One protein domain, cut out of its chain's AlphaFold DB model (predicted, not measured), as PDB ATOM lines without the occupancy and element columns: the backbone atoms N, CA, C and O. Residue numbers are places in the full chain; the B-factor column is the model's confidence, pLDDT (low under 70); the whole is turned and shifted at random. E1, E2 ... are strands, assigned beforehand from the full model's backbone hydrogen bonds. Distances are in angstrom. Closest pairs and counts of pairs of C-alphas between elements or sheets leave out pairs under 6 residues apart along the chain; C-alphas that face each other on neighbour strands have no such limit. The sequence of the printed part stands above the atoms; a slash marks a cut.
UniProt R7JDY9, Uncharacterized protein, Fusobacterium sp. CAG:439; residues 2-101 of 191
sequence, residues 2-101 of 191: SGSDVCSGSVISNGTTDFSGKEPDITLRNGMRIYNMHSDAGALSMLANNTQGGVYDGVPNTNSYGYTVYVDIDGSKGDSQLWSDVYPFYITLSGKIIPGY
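What this domain is: This is residues 2 to 101 of the 191 residues of an uncharacterized protein of Fusobacterium sp. CAG:439 (UniProt R7JDY9). Little regular structure is here: a small, strongly twisted sheet, two longer strands E2 and E3 side by side between short edge strands E1 and E4, with long loops running off it. Short pairings tie residues 26 to 27 to E1 and 42 to 43 to E2. Of 100 printed residues, 21 are in named strands, class all strand; E1 E2 E3 E4, in chain and sheet order, form a meander, each the antiparallel neighbour of the one before. The whole is compact, radius of gyration of the C-alphas 14.5 A, spans 44 by 34 by 23 A.

How they stand to each other: Start at E1, residues 33 to 35: N 35 is 2.8 A from O 70 of antiparallel E2, residues 65 to 72. Next, N 69 is 3.0 A from O 89 of antiparallel E3, residues 86 to 92. Then N 90 is 2.8 A from O 98 of antiparallel E4, residues 97 to 99. E1 and E4 are apart.

Where its parts are: Find C-alpha 33 at (51.732, -15.673, -44.212), where E1 begins, 6.6 A long. E2 spans 22.5 A, E3 19.3 A, and E4 6.7 A, ending at C-alpha 99 (46.674, -29.525, -39.578).

The domain as a whole: The farthest C-alphas, Gly 58 and Lys 77, are 46.3 A apart. The printed part has no cut; links E1 to E2 and E2 to E3 are long. Residues 2 to 6 have pLDDT under 70.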
ATOM      1  N   SER A   2      43.679   1.353 -49.606       43.16
ATOM      2  CA  SER A   2      43.844   0.643 -50.880       43.16
ATOM      3  C   SER A   2      43.734  -0.850 -50.589       43.16
ATOM      4  O   SER A   2      44.437  -1.341 -49.704       43.16
ATOM      5  N   GLY A   3      42.809  -1.539 -51.255       47.09
ATOM      6  CA  GLY A   3      42.668  -2.984 -51.127       47.09
ATOM      7  C   GLY A   3      43.971  -3.638 -51.563       47.09
ATOM      8  O   GLY A   3      44.370  -3.486 -52.710       47.09
ATOM      9  N   SER A   4      44.660  -4.301 -50.637       56.62
ATOM     10  CA  SER A   4      45.581  -5.363 -51.023       56.62
ATOM     11  C   SER A   4      44.765  -6.371 -51.821       56.62
ATOM     12  O   SER A   4      43.692  -6.752 -51.344       56.62
ATOM     13  N   ASP A   5      45.237  -6.774 -52.996       60.59
ATOM     14  CA  ASP A   5      44.634  -7.867 -53.753       60.59
ATOM     15  C   ASP A   5      44.716  -9.139 -52.895       60.59
ATOM     16  O   ASP A   5      45.746  -9.790 -52.768       60.59
ATOM     17  N   VAL A   6      43.634  -9.425 -52.169       66.06
ATOM     18  CA  VAL A   6      43.486 -10.656 -51.393       66.06
ATOM     19  C   VAL A   6      43.282 -11.775 -52.406       66.06
ATOM     20  O   VAL A   6      42.492 -11.606 -53.334       66.06
ATOM     21  N   CYS A   7      43.956 -12.909 -52.212       77.50
ATOM     22  CA  CYS A   7      43.885 -14.058 -53.124       77.50
ATOM     23  C   CYS A   7      44.594 -13.856 -54.483       77.50
ATOM     24  O   CYS A   7      44.146 -14.394 -55.494       77.50
ATOM     25  N   SER A   8      45.695 -13.096 -54.521       85.56
ATOM     26  CA  SER A   8      46.574 -12.974 -55.699       85.56
ATOM     27  C   SER A   8      47.958 -13.604 -55.494       85.56
ATOM     28  O   SER A   8      48.920 -13.203 -56.147       85.56
ATOM     29  N   GLY A   9      48.089 -14.534 -54.546       88.81
ATOM     30  CA  GLY A   9      49.355 -15.175 -54.204       88.81
ATOM     31  C   GLY A   9      49.859 -16.142 -55.277       88.81
ATOM     32  O   GLY A   9      49.209 -16.432 -56.281       88.81
ATOM     33  N   SER A  10      51.051 -16.689 -55.051       91.75
ATOM     34  CA  SER A  10      51.647 -17.686 -55.940       91.75
ATOM     35  C   SER A  10      50.894 -19.016 -55.904       91.75
ATOM     36  O   SER A  10      50.574 -19.527 -54.831       91.75
ATOM     37  N   VAL A  11      50.722 -19.646 -57.070       89.50
ATOM     38  CA  VAL A  11      50.258 -21.038 -57.155       89.50
ATOM     39  C   VAL A  11      51.279 -21.960 -56.482       89.50
ATOM     40  O   VAL A  11      52.484 -21.910 -56.773       89.50
ATOM     41  N   ILE A  12      50.795 -22.818 -55.583       93.56
ATOM     42  CA  ILE A  12      51.621 -23.786 -54.861       93.56
ATOM     43  C   ILE A  12      51.473 -25.162 -55.513       93.56
ATOM     44  O   ILE A  12      50.454 -25.832 -55.377       93.56
ATOM     45  N   SER A  13      52.508 -25.587 -56.237       90.38
ATOM     46  CA  SER A  13      52.547 -26.905 -56.873       90.38
ATOM     47  C   SER A  13      52.684 -28.026 -55.840       90.38
ATOM     48  O   SER A  13      53.317 -27.852 -54.793       90.38
ATOM     49  N   ASN A  14      52.182 -29.217 -56.176       85.25
ATOM     50  CA  ASN A  14      52.431 -30.422 -55.385       85.25
ATOM     51  C   ASN A  14      53.936 -30.658 -55.203       85.25
ATOM     52  O   ASN A  14      54.700 -30.601 -56.164       85.25
ATOM     53  N   GLY A  15      54.347 -30.950 -53.967       87.06
ATOM     54  CA  GLY A  15      55.750 -31.186 -53.620       87.06
ATOM     55  C   GLY A  15      56.582 -29.922 -53.388       87.06
ATOM     56  O   GLY A  15      57.786 -30.039 -53.200       87.06
ATOM     57  N   THR A  16      55.975 -28.728 -53.376       95.31
ATOM     58  CA  THR A  16      56.683 -27.500 -52.974       95.31
ATOM     59  C   THR A  16      57.173 -27.633 -51.532       95.31
ATOM     60  O   THR A  16      56.365 -27.798 -50.619       95.31
ATOM     61  N   THR A  17      58.488 -27.550 -51.330       96.06
ATOM     62  CA  THR A  17      59.124 -27.546 -50.003       96.06
ATOM     63  C   THR A  17      59.654 -26.172 -49.605       96.06
ATOM     64  O   THR A  17      59.698 -25.879 -48.419       96.06
ATOM     65  N   ASP A  18      60.009 -25.333 -50.579       96.56
ATOM     66  CA  ASP A  18      60.553 -23.990 -50.376       96.56
ATOM     67  C   ASP A  18      59.530 -22.920 -50.793       96.56
ATOM     68  O   ASP A  18      59.045 -22.907 -51.931       96.56
ATOM     69  N   PHE A  19      59.202 -22.030 -49.858       97.00
ATOM     70  CA  PHE A  19      58.244 -20.937 -50.011       97.00
ATOM     71  C   PHE A  19      58.916 -19.556 -50.065       97.00
ATOM     72  O   PHE A  19      58.222 -18.561 -50.247       97.00
ATOM     73  N   SER A  20      60.247 -19.466 -49.964       93.19
ATOM     74  CA  SER A  20      60.981 -18.188 -49.900       93.19
ATOM     75  C   SER A  20      60.729 -17.260 -51.100       93.19
ATOM     76  O   SER A  20      60.684 -16.040 -50.952       93.19
ATOM     77  N   GLY A  21      60.518 -17.834 -52.288       92.06
ATOM     78  CA  GLY A  21      60.174 -17.114 -53.518       92.06
ATOM     79  C   GLY A  21      58.675 -17.048 -53.830       92.06
ATOM     80  O   GLY A  21      58.315 -16.722 -54.959       92.06
ATOM     81  N   LYS A  22      57.799 -17.432 -52.893       95.00
ATOM     82  CA  LYS A  22      56.343 -17.449 -53.091       95.00
ATOM     83  C   LYS A  22      55.711 -16.198 -52.499       95.00
ATOM     84  O   LYS A  22      56.031 -15.782 -51.390       95.00
ATOM     85  N   GLU A  23      54.763 -15.631 -53.228       94.50
ATOM     86  CA  GLU A  23      53.929 -14.545 -52.721       94.50
ATOM     87  C   GLU A  23      52.738 -15.120 -51.941       94.50
ATOM     88  O   GLU A  23      52.037 -15.993 -52.467       94.50
ATOM     89  N   PRO A  24      52.496 -14.676 -50.696       94.81
ATOM     90  CA  PRO A  24      51.340 -15.114 -49.928       94.81
ATOM     91  C   PRO A  24      50.058 -14.430 -50.397       94.81
ATOM     92  O   PRO A  24      50.062 -13.266 -50.781       94.81
ATOM     93  N   ASP A  25      48.936 -15.133 -50.272       94.00
ATOM     94  CA  ASP A  25      47.604 -14.578 -50.528       94.00
ATOM     95  C   ASP A  25      47.155 -13.616 -49.431       94.00
ATOM     96  O   ASP A  25      46.419 -12.660 -49.681       94.00
ATOM     97  N   ILE A  26      47.543 -13.916 -48.190       93.12
ATOM     98  CA  ILE A  26      47.191 -13.134 -47.010       93.12
ATOM     99  C   ILE A  26      48.425 -13.045 -46.122       93.12
ATOM    100  O   ILE A  26      49.011 -14.059 -45.749       93.12
ATOM    101  N   THR A  27      48.786 -11.827 -45.727       92.38
ATOM    102  CA  THR A  27      49.728 -11.596 -44.626       92.38
ATOM    103  C   THR A  27      48.962 -11.013 -43.451       92.38
ATOM    104  O   THR A  27      48.334  -9.957 -43.554       92.38
ATOM    105  N   LEU A  28      48.981 -11.718 -42.326       91.00
ATOM    106  CA  LEU A  28      48.318 -11.298 -41.100       91.00
ATOM    107  C   LEU A  28      49.160 -10.254 -40.361       91.00
ATOM    108  O   LEU A  28      50.374 -10.160 -40.528       91.00
ATOM    109  N   ARG A  29      48.520  -9.458 -39.495       89.94
ATOM    110  CA  ARG A  29      49.199  -8.373 -38.756       89.94
ATOM    111  C   ARG A  29      50.313  -8.855 -37.828       89.94
ATOM    112  O   ARG A  29      51.208  -8.077 -37.523       89.94
ATOM    113  N   ASN A  30      50.244 -10.101 -37.365       87.00
ATOM    114  CA  ASN A  30      51.293 -10.719 -36.555       87.00
ATOM    115  C   ASN A  30      52.460 -11.266 -37.400       87.00
ATOM    116  O   ASN A  30      53.404 -11.798 -36.833       87.00
ATOM    117  N   GLY A  31      52.417 -11.116 -38.727       89.81
ATOM    118  CA  GLY A  31      53.482 -11.525 -39.639       89.81
ATOM    119  C   GLY A  31      53.285 -12.897 -40.280       89.81
ATOM    120  O   GLY A  31      54.011 -13.197 -41.224       89.81
ATOM    121  N   MET A  32      52.299 -13.688 -39.837       92.56
ATOM    122  CA  MET A  32      51.989 -14.981 -40.461       92.56
ATOM    123  C   MET A  32      51.570 -14.794 -41.915       92.56
ATOM    124  O   MET A  32      50.812 -13.873 -42.242       92.56
ATOM    125  N   ARG A  33      52.024 -15.700 -42.777       94.56
ATOM    126  CA  ARG A  33      51.732 -15.673 -44.212       94.56
ATOM    127  C   ARG A  33      50.940 -16.912 -44.596       94.56
ATOM    128  O   ARG A  33      51.289 -18.023 -44.213       94.56
ATOM    129  N   ILE A  34      49.862 -16.714 -45.341       95.06
ATOM    130  CA  ILE A  34      48.980 -17.784 -45.798       95.06
ATOM    131  C   ILE A  34      49.054 -17.836 -47.318       95.06
ATOM    132  O   ILE A  34      48.817 -16.831 -47.990       95.06
ATOM    133  N   TYR A  35      49.369 -19.012 -47.845       95.88
ATOM    134  CA  TYR A  35      49.476 -19.294 -49.272       95.88
ATOM    135  C   TYR A  35      48.368 -20.249 -49.715       95.88
ATOM    136  O   TYR A  35      47.863 -21.059 -48.930       95.88
ATOM    137  N   ASN A  36      48.085 -20.216 -51.015       93.88
ATOM    138  CA  ASN A  36      47.148 -21.081 -51.716       93.88
ATOM    139  C   ASN A  36      45.670 -20.896 -51.321       93.88
ATOM    140  O   ASN A  36      44.867 -21.815 -51.476       93.88
ATOM    141  N   MET A  37      45.295 -19.717 -50.818       89.81
ATOM    142  CA  MET A  37      43.903 -19.391 -50.463       89.81
ATOM    143  C   MET A  37      43.019 -19.138 -51.689       89.81
ATOM    144  O   MET A  37      41.801 -19.254 -51.593       89.81
ATOM    145  N   HIS A  38      43.622 -18.778 -52.825       89.38
ATOM    146  CA  HIS A  38      42.923 -18.510 -54.085       89.38
ATOM    147  C   HIS A  38      42.572 -19.776 -54.880       89.38
ATOM    148  O   HIS A  38      41.874 -19.687 -55.887       89.38
ATOM    149  N   SER A  39      43.080 -20.940 -54.466       87.50
ATOM    150  CA  SER A  39      42.827 -22.206 -55.153       87.50
ATOM    151  C   SER A  39      41.382 -22.665 -54.983       87.50
ATOM    152  O   SER A  39      40.801 -22.530 -53.907       87.50
ATOM    153  N   ASP A  40      40.829 -23.282 -56.027       90.31
ATOM    154  CA  ASP A  40      39.515 -23.917 -55.964       90.31
ATOM    155  C   ASP A  40      39.496 -25.084 -54.966       90.31
ATOM    156  O   ASP A  40      40.495 -25.774 -54.739       90.31
ATOM    157  N   ALA A  41      38.322 -25.333 -54.381       92.00
ATOM    158  CA  ALA A  41      38.129 -26.490 -53.521       92.00
ATOM    159  C   ALA A  41      38.272 -27.789 -54.326       92.00
ATOM    160  O   ALA A  41      37.713 -27.937 -55.413       92.00
ATOM    161  N   GLY A  42      38.966 -28.768 -53.753       93.88
ATOM    162  CA  GLY A  42      39.215 -30.062 -54.377       93.88
ATOM    163  C   GLY A  42      39.114 -31.219 -53.393       93.88
ATOM    164  O   GLY A  42      38.863 -31.035 -52.200       93.88
ATOM    165  N   ALA A  43      39.303 -32.435 -53.902       95.38
ATOM    166  CA  ALA A  43      39.379 -33.624 -53.063       95.38
ATOM    167  C   ALA A  43      40.638 -33.570 -52.183       95.38
ATOM    168  O   ALA A  43      41.748 -33.356 -52.668       95.38
ATOM    169  N   LEU A  44      40.469 -33.809 -50.885       96.12
ATOM    170  CA  LEU A  44      41.557 -33.820 -49.914       96.12
ATOM    171  C   LEU A  44      41.973 -35.270 -49.673       96.12
ATOM    172  O   LEU A  44      41.303 -35.997 -48.943       96.12
ATOM    173  N   SER A  45      43.079 -35.703 -50.284       95.94
ATOM    174  CA  SER A  45      43.527 -37.108 -50.259       95.94
ATOM    175  C   SER A  45      43.669 -37.672 -48.843       95.94
ATOM    176  O   SER A  45      43.237 -38.791 -48.575       95.94
ATOM    177  N   MET A  46      44.186 -36.874 -47.905       96.88
ATOM    178  CA  MET A  46      44.311 -37.264 -46.497       96.88
ATOM    179  C   MET A  46      42.960 -37.463 -45.800       96.88
ATOM    180  O   MET A  46      42.880 -38.208 -44.828       96.88
ATOM    181  N   LEU A  47      41.890 -36.849 -46.305       97.50
ATOM    182  CA  LEU A  47      40.531 -36.945 -45.771       97.50
ATOM    183  C   LEU A  47      39.611 -37.781 -46.671       97.50
ATOM    184  O   LEU A  47      38.386 -37.696 -46.554       97.50
ATOM    185  N   ALA A  48      40.171 -38.602 -47.564       96.62
ATOM    186  CA  ALA A  48      39.386 -39.530 -48.367       96.62
ATOM    187  C   ALA A  48      38.497 -40.402 -47.463       96.62
ATOM    188  O   ALA A  48      38.943 -40.896 -46.426       96.62
ATOM    189  N   ASN A  49      37.230 -40.571 -47.857       92.25
ATOM    190  CA  ASN A  49      36.187 -41.280 -47.101       92.25
ATOM    191  C   ASN A  49      35.811 -40.655 -45.745       92.25
ATOM    192  O   ASN A  49      35.089 -41.281 -44.970       92.25
ATOM    193  N   ASN A  50      36.256 -39.432 -45.437       95.12
ATOM    194  CA  ASN A  50      35.847 -38.767 -44.208       95.12
ATOM    195  C   ASN A  50      34.343 -38.478 -44.237       95.12
ATOM    196  O   ASN A  50      33.864 -37.791 -45.136       95.12
ATOM    197  N   THR A  51      33.614 -38.962 -43.237       91.12
ATOM    198  CA  THR A  51      32.191 -38.654 -43.020       91.12
ATOM    199  C   THR A  51      31.968 -37.798 -41.774       91.12
ATOM    200  O   THR A  51      30.839 -37.399 -41.503       91.12
ATOM    201  N   GLN A  52      33.029 -37.495 -41.017       90.31
ATOM    202  CA  GLN A  52      32.926 -36.736 -39.777       90.31
ATOM    203  C   GLN A  52      32.945 -35.231 -40.049       90.31
ATOM    204  O   GLN A  52      33.945 -34.689 -40.529       90.31
ATOM    205  N   GLY A  53      31.863 -34.554 -39.659       85.44
ATOM    206  CA  GLY A  53      31.701 -33.101 -39.694       85.44
ATOM    207  C   GLY A  53      30.279 -32.661 -39.990       85.44
ATOM    208  O   GLY A  53      29.334 -33.378 -39.670       85.44
ATOM    209  N   GLY A  54      30.128 -31.448 -40.522       83.94
ATOM    210  CA  GLY A  54      28.819 -30.921 -40.893       83.94
ATOM    211  C   GLY A  54      28.176 -31.788 -41.975       83.94
ATOM    212  O   GLY A  54      28.819 -32.117 -42.973       83.94
ATOM    213  N   VAL A  55      26.916 -32.159 -41.765       85.81
ATOM    214  CA  VAL A  55      26.081 -32.864 -42.742       85.81
ATOM    215  C   VAL A  55      24.822 -32.033 -42.940       85.81
ATOM    216  O   VAL A  55      24.205 -31.606 -41.964       85.81
ATOM    217  N   TYR A  56      24.461 -31.798 -44.197       82.75
ATOM    218  CA  TYR A  56      23.303 -30.999 -44.580       82.75
ATOM    219  C   TYR A  56      22.435 -31.808 -45.536       82.75
ATOM    220  O   TYR A  56      22.954 -32.473 -46.433       82.75
ATOM    221  N   ASP A  57      21.121 -31.763 -45.329       86.50
ATOM    222  CA  ASP A  57      20.178 -32.503 -46.162       86.50
ATOM    223  C   ASP A  57      20.256 -32.037 -47.624       86.50
ATOM    224  O   ASP A  57      20.367 -30.843 -47.906       86.50
ATOM    225  N   GLY A  58      20.264 -32.992 -48.555       84.69
ATOM    226  CA  GLY A  58      20.430 -32.734 -49.989       84.69
ATOM    227  C   GLY A  58      21.828 -32.282 -50.446       84.69
ATOM    228  O   GLY A  58      22.013 -32.058 -51.642       84.69
ATOM    229  N   VAL A  59      22.822 -32.170 -49.553       84.19
ATOM    230  CA  VAL A  59      24.199 -31.778 -49.910       84.19
ATOM    231  C   VAL A  59      25.117 -33.011 -49.924       84.19
ATOM    232  O   VAL A  59      25.165 -33.742 -48.931       84.19
ATOM    233  N   PRO A  60      25.875 -33.264 -51.012       87.31
ATOM    234  CA  PRO A  60      26.884 -34.324 -51.045       87.31
ATOM    235  C   PRO A  60      27.923 -34.193 -49.922       87.31
ATOM    236  O   PRO A  60      28.115 -33.121 -49.357       87.31
ATOM    237  N   ASN A  61      28.642 -35.275 -49.612       86.88
ATOM    238  CA  ASN A  61      29.632 -35.271 -48.534       86.88
ATOM    239  C   ASN A  61      30.740 -34.216 -48.747       86.88
ATOM    240  O   ASN A  61      31.643 -34.394 -49.561       86.88
ATOM    241  N   THR A  62      30.714 -33.165 -47.930       92.69
ATOM    242  CA  THR A  62      31.664 -32.043 -47.937       92.69
ATOM    243  C   THR A  62      32.874 -32.253 -47.025       92.69
ATOM    244  O   THR A  62      33.781 -31.425 -47.001       92.69
ATOM    245  N   ASN A  63      32.936 -33.361 -46.281       94.44
ATOM    246  CA  ASN A  63      33.974 -33.606 -45.271       94.44
ATOM    247  C   ASN A  63      35.287 -34.167 -45.848       94.44
ATOM    248  O   ASN A  63      36.293 -34.222 -45.139       94.44
ATOM    249  N   SER A  64      35.277 -34.582 -47.119       95.56
ATOM    250  CA  SER A  64      36.450 -35.065 -47.871       95.56
ATOM    251  C   SER A  64      36.917 -34.091 -48.964       95.56
ATOM    252  O   SER A  64      37.880 -34.375 -49.675       95.56
ATOM    253  N   TYR A  65      36.257 -32.934 -49.075       95.06
ATOM    254  CA  TYR A  65      36.550 -31.878 -50.043       95.06
ATOM    255  C   TYR A  65      36.838 -30.561 -49.325       95.06
ATOM    256  O   TYR A  65      36.306 -30.306 -48.243       95.06
ATOM    257  N   GLY A  66      37.666 -29.715 -49.928       94.94
ATOM    258  CA  GLY A  66      38.012 -28.414 -49.373       94.94
ATOM    259  C   GLY A  66      39.320 -27.868 -49.920       94.94
ATOM    260  O   GLY A  66      39.714 -28.176 -51.040       94.94
ATOM    261  N   TYR A  67      39.990 -27.062 -49.106       94.75
ATOM    262  CA  TYR A  67      41.194 -26.330 -49.473       94.75
ATOM    263  C   TYR A  67      42.405 -26.891 -48.733       94.75
ATOM    264  O   TYR A  67      42.324 -27.193 -47.540       94.75
ATOM    265  N   THR A  68      43.535 -27.002 -49.431       95.75
ATOM    266  CA  THR A  68      44.844 -27.147 -48.783       95.75
ATOM    267  C   THR A  68      45.517 -25.790 -48.802       95.75
ATOM    268  O   THR A  68      45.875 -25.293 -49.869       95.75
ATOM    269  N   VAL A  69      45.683 -25.203 -47.624       95.56
ATOM    270  CA  VAL A  69      46.347 -23.910 -47.446       95.56
ATOM    271  C   VAL A  69      47.663 -24.136 -46.730       95.56
ATOM    272  O   VAL A  69      47.767 -25.046 -45.907       95.56
ATOM    273  N   TYR A  70      48.666 -23.325 -47.028       96.88
ATOM    274  CA  TYR A  70      49.965 -23.407 -46.368       96.88
ATOM    275  C   TYR A  70      50.130 -22.178 -45.493       96.88
ATOM    276  O   TYR A  70      49.930 -21.060 -45.961       96.88
ATOM    277  N   VAL A  71      50.455 -22.384 -44.224       95.69
ATOM    278  CA  VAL A  71      50.631 -21.300 -43.260       95.69
ATOM    279  C   VAL A  71      52.078 -21.296 -42.812       95.69
ATOM    280  O   VAL A  71      52.540 -22.260 -42.207       95.69
ATOM    281  N   ASP A  72      52.765 -20.208 -43.127       95.25
ATOM    282  CA  ASP A  72      54.060 -19.846 -42.572       95.25
ATOM    283  C   ASP A  72      53.825 -19.114 -41.248       95.25
ATOM    284  O   ASP A  72      53.294 -17.994 -41.222       95.25
ATOM    285  N   ILE A  73      54.144 -19.804 -40.155       92.81
ATOM    286  CA  ILE A  73      53.857 -19.342 -38.794       92.81
ATOM    287  C   ILE A  73      54.907 -18.354 -38.278       92.81
ATOM    288  O   ILE A  73      54.562 -17.470 -37.499       92.81
ATOM    289  N   ASP A  74      56.150 -18.451 -38.754       90.69
ATOM    290  CA  ASP A  74      57.242 -17.550 -38.360       90.69
ATOM    291  C   ASP A  74      57.367 -16.350 -39.324       90.69
ATOM    292  O   ASP A  74      58.053 -15.357 -39.041       90.69
ATOM    293  N   GLY A  75      56.651 -16.394 -40.450       89.44
ATOM    294  CA  GLY A  75      56.569 -15.327 -41.433       89.44
ATOM    295  C   GLY A  75      57.941 -14.981 -42.001       89.44
ATOM    296  O   GLY A  75      58.765 -15.831 -42.313       89.44
ATOM    297  N   SER A  76      58.248 -13.686 -42.090       86.69
ATOM    298  CA  SER A  76      59.545 -13.229 -42.610       86.69
ATOM    299  C   SER A  76      60.751 -13.548 -41.715       86.69
ATOM    300  O   SER A  76      61.861 -13.161 -42.070       86.69
ATOM    301  N   LYS A  77      60.543 -14.110 -40.516       87.56
ATOM    302  CA  LYS A  77      61.622 -14.428 -39.569       87.56
ATOM    303  C   LYS A  77      62.087 -15.881 -39.661       87.56
ATOM    304  O   LYS A  77      63.126 -16.184 -39.080       87.56
ATOM    305  N   GLY A  78      61.311 -16.740 -40.317       87.25
ATOM    306  CA  GLY A  78      61.649 -18.139 -40.533       87.25
ATOM    307  C   GLY A  78      62.360 -18.382 -41.865       87.25
ATOM    308  O   GLY A  78      62.693 -17.447 -42.599       87.25
ATOM    309  N   ASP A  79      62.591 -19.657 -42.162       91.44
ATOM    310  CA  ASP A  79      63.302 -20.130 -43.356       91.44
ATOM    311  C   ASP A  79      62.356 -20.375 -44.552       91.44
ATOM    312  O   ASP A  79      62.801 -20.749 -45.644       91.44
ATOM    313  N   SER A  80      61.045 -20.183 -44.353       94.50
ATOM    314  CA  SER A  80      59.978 -20.421 -45.326       94.50
ATOM    315  C   SER A  80      60.038 -21.833 -45.928       94.50
ATOM    316  O   SER A  80      59.865 -22.016 -47.133       94.50
ATOM    317  N   GLN A  81      60.294 -22.846 -45.096       96.75
ATOM    318  CA  GLN A  81      60.386 -24.254 -45.484       96.75
ATOM    319  C   GLN A  81      59.216 -25.082 -44.942       96.75
ATOM    320  O   GLN A  81      58.829 -25.006 -43.771       96.75
ATOM    321  N   LEU A  82      58.697 -25.968 -45.792       96.56
ATOM    322  CA  LEU A  82      57.693 -26.955 -45.415       96.56
ATOM    323  C   LEU A  82      58.191 -27.811 -44.241       96.56
ATOM    324  O   LEU A  82      59.321 -28.295 -44.247       96.56
ATOM    325  N   TRP A  83      57.324 -28.013 -43.249       94.88
ATOM    326  CA  TRP A  83      57.568 -28.773 -42.016       94.88
ATOM    327  C   TRP A  83      58.586 -28.170 -41.037       94.88
ATOM    328  O   TRP A  83      58.801 -28.765 -39.977       94.88
ATOM    329  N   SER A  84      59.159 -26.999 -41.342       92.88
ATOM    330  CA  SER A  84      60.005 -26.219 -40.429       92.88
ATOM    331  C   SER A  84      59.209 -25.077 -39.789       92.88
ATOM    332  O   SER A  84      58.989 -25.049 -38.569       92.88
ATOM    333  N   ASP A  85      58.668 -24.205 -40.631       92.75
ATOM    334  CA  ASP A  85      57.843 -23.042 -40.293       92.75
ATOM    335  C   ASP A  85      56.619 -22.911 -41.217       92.75
ATOM    336  O   ASP A  85      55.642 -22.269 -40.846       92.75
ATOM    337  N   VAL A  86      56.597 -23.596 -42.364       96.00
ATOM    338  CA  VAL A  86      55.414 -23.685 -43.229       96.00
ATOM    339  C   VAL A  86      54.693 -25.014 -43.031       96.00
ATOM    340  O   VAL A  86      55.281 -26.085 -43.182       96.00
ATOM    341  N   TYR A  87      53.393 -24.972 -42.743       96.12
ATOM    342  CA  TYR A  87      52.585 -26.170 -42.508       96.12
ATOM    343  C   TYR A  87      51.301 -26.164 -43.339       96.12
ATOM    344  O   TYR A  87      50.624 -25.136 -43.409       96.12
ATOM    345  N   PRO A  88      50.923 -27.301 -43.948       96.38
ATOM    346  CA  PRO A  88      49.645 -27.430 -44.616       96.38
ATOM    347  C   PRO A  88      48.510 -27.571 -43.597       96.38
ATOM    348  O   PRO A  88      48.618 -28.298 -42.607       96.38
ATOM    349  N   PHE A  89      47.381 -26.941 -43.893       96.75
ATOM    350  CA  PHE A  89      46.115 -27.111 -43.195       96.75
ATOM    351  C   PHE A  89      45.031 -27.464 -44.207       96.75
ATOM    352  O   PHE A  89      44.904 -26.841 -45.261       96.75
ATOM    353  N   TYR A  90      44.228 -28.464 -43.866       97.06
ATOM    354  CA  TYR A  90      43.055 -28.855 -44.627       97.06
ATOM    355  C   TYR A  90      41.839 -28.130 -44.067       97.06
ATOM    356  O   TYR A  90      41.462 -28.345 -42.912       97.06
ATOM    357  N   ILE A  91      41.223 -27.281 -44.883       96.00
ATOM    358  CA  ILE A  91      39.971 -26.600 -44.557       96.00
ATOM    359  C   ILE A  91      38.869 -27.284 -45.351       96.00
ATOM    360  O   ILE A  91      38.727 -27.066 -46.550       96.00
ATOM    361  N   THR A  92      38.111 -28.150 -44.688       95.62
ATOM    362  CA  THR A  92      36.985 -28.855 -45.319       95.62
ATOM    363  C   THR A  92      35.852 -27.887 -45.663       95.62
ATOM    364  O   THR A  92      35.646 -26.896 -44.961       95.62
ATOM    365  N   LEU A  93      35.054 -28.211 -46.681       93.31
ATOM    366  CA  LEU A  93      33.854 -27.439 -47.030       93.31
ATOM    367  C   LEU A  93      32.789 -27.451 -45.917       93.31
ATOM    368  O   LEU A  93      31.928 -26.579 -45.881       93.31
ATOM    369  N   SER A  94      32.861 -28.401 -44.980       91.12
ATOM    370  CA  SER A  94      32.028 -28.419 -43.772       91.12
ATOM    371  C   SER A  94      32.562 -27.540 -42.627       91.12
ATOM    372  O   SER A  94      31.950 -27.487 -41.560       91.12
ATOM    373  N   GLY A  95      33.689 -26.846 -42.827       90.06
ATOM    374  CA  GLY A  95      34.234 -25.852 -41.898       90.06
ATOM    375  C   GLY A  95      35.224 -26.383 -40.855       90.06
ATOM    376  O   GLY A  95      35.616 -25.638 -39.957       90.06
ATOM    377  N   LYS A  96      35.660 -27.648 -40.934       93.25
ATOM    378  CA  LYS A  96      36.762 -28.153 -40.090       93.25
ATOM    379  C   LYS A  96      38.119 -27.701 -40.612       93.25
ATOM    380  O   LYS A  96      38.346 -27.734 -41.819       93.25
ATOM    381  N   ILE A  97      39.018 -27.390 -39.679       94.88
ATOM    382  CA  ILE A  97      40.421 -27.052 -39.928       94.88
ATOM    383  C   ILE A  97      41.277 -28.160 -39.319       94.88
ATOM    384  O   ILE A  97      41.209 -28.419 -38.117       94.88
ATOM    385  N   ILE A  98      42.064 -28.832 -40.153       96.94
ATOM    386  CA  ILE A  98      42.850 -30.004 -39.768       96.94
ATOM    387  C   ILE A  98      44.309 -29.756 -40.177       96.94
ATOM    388  O   ILE A  98      44.582 -29.685 -41.374       96.94
ATOM    389  N   PRO A  99      45.261 -29.629 -39.234       96.50
ATOM    390  CA  PRO A  99      46.674 -29.525 -39.578       96.50
ATOM    391  C   PRO A  99      47.147 -30.820 -40.240       96.50
ATOM    392  O   PRO A  99      46.944 -31.914 -39.700       96.50
ATOM    393  N   GLY A 100      47.798 -30.699 -41.392       96.81
ATOM    394  CA  GLY A 100      48.543 -31.793 -42.001       96.81
ATOM    395  C   GLY A 100      49.771 -32.161 -41.171       96.81
ATOM    396  O   GLY A 100      50.127 -31.479 -40.207       96.81
ATOM    397  N   TYR A 101      50.413 -33.267 -41.523       96.44
ATOM    398  CA  TYR A 101      51.618 -33.750 -40.851       96.44
ATOM    399  C   TYR A 101      52.564 -34.419 -41.844       96.44
ATOM    400  O   TYR A 101      52.130 -34.867 -42.910       96.44
TER     401      TYR A 101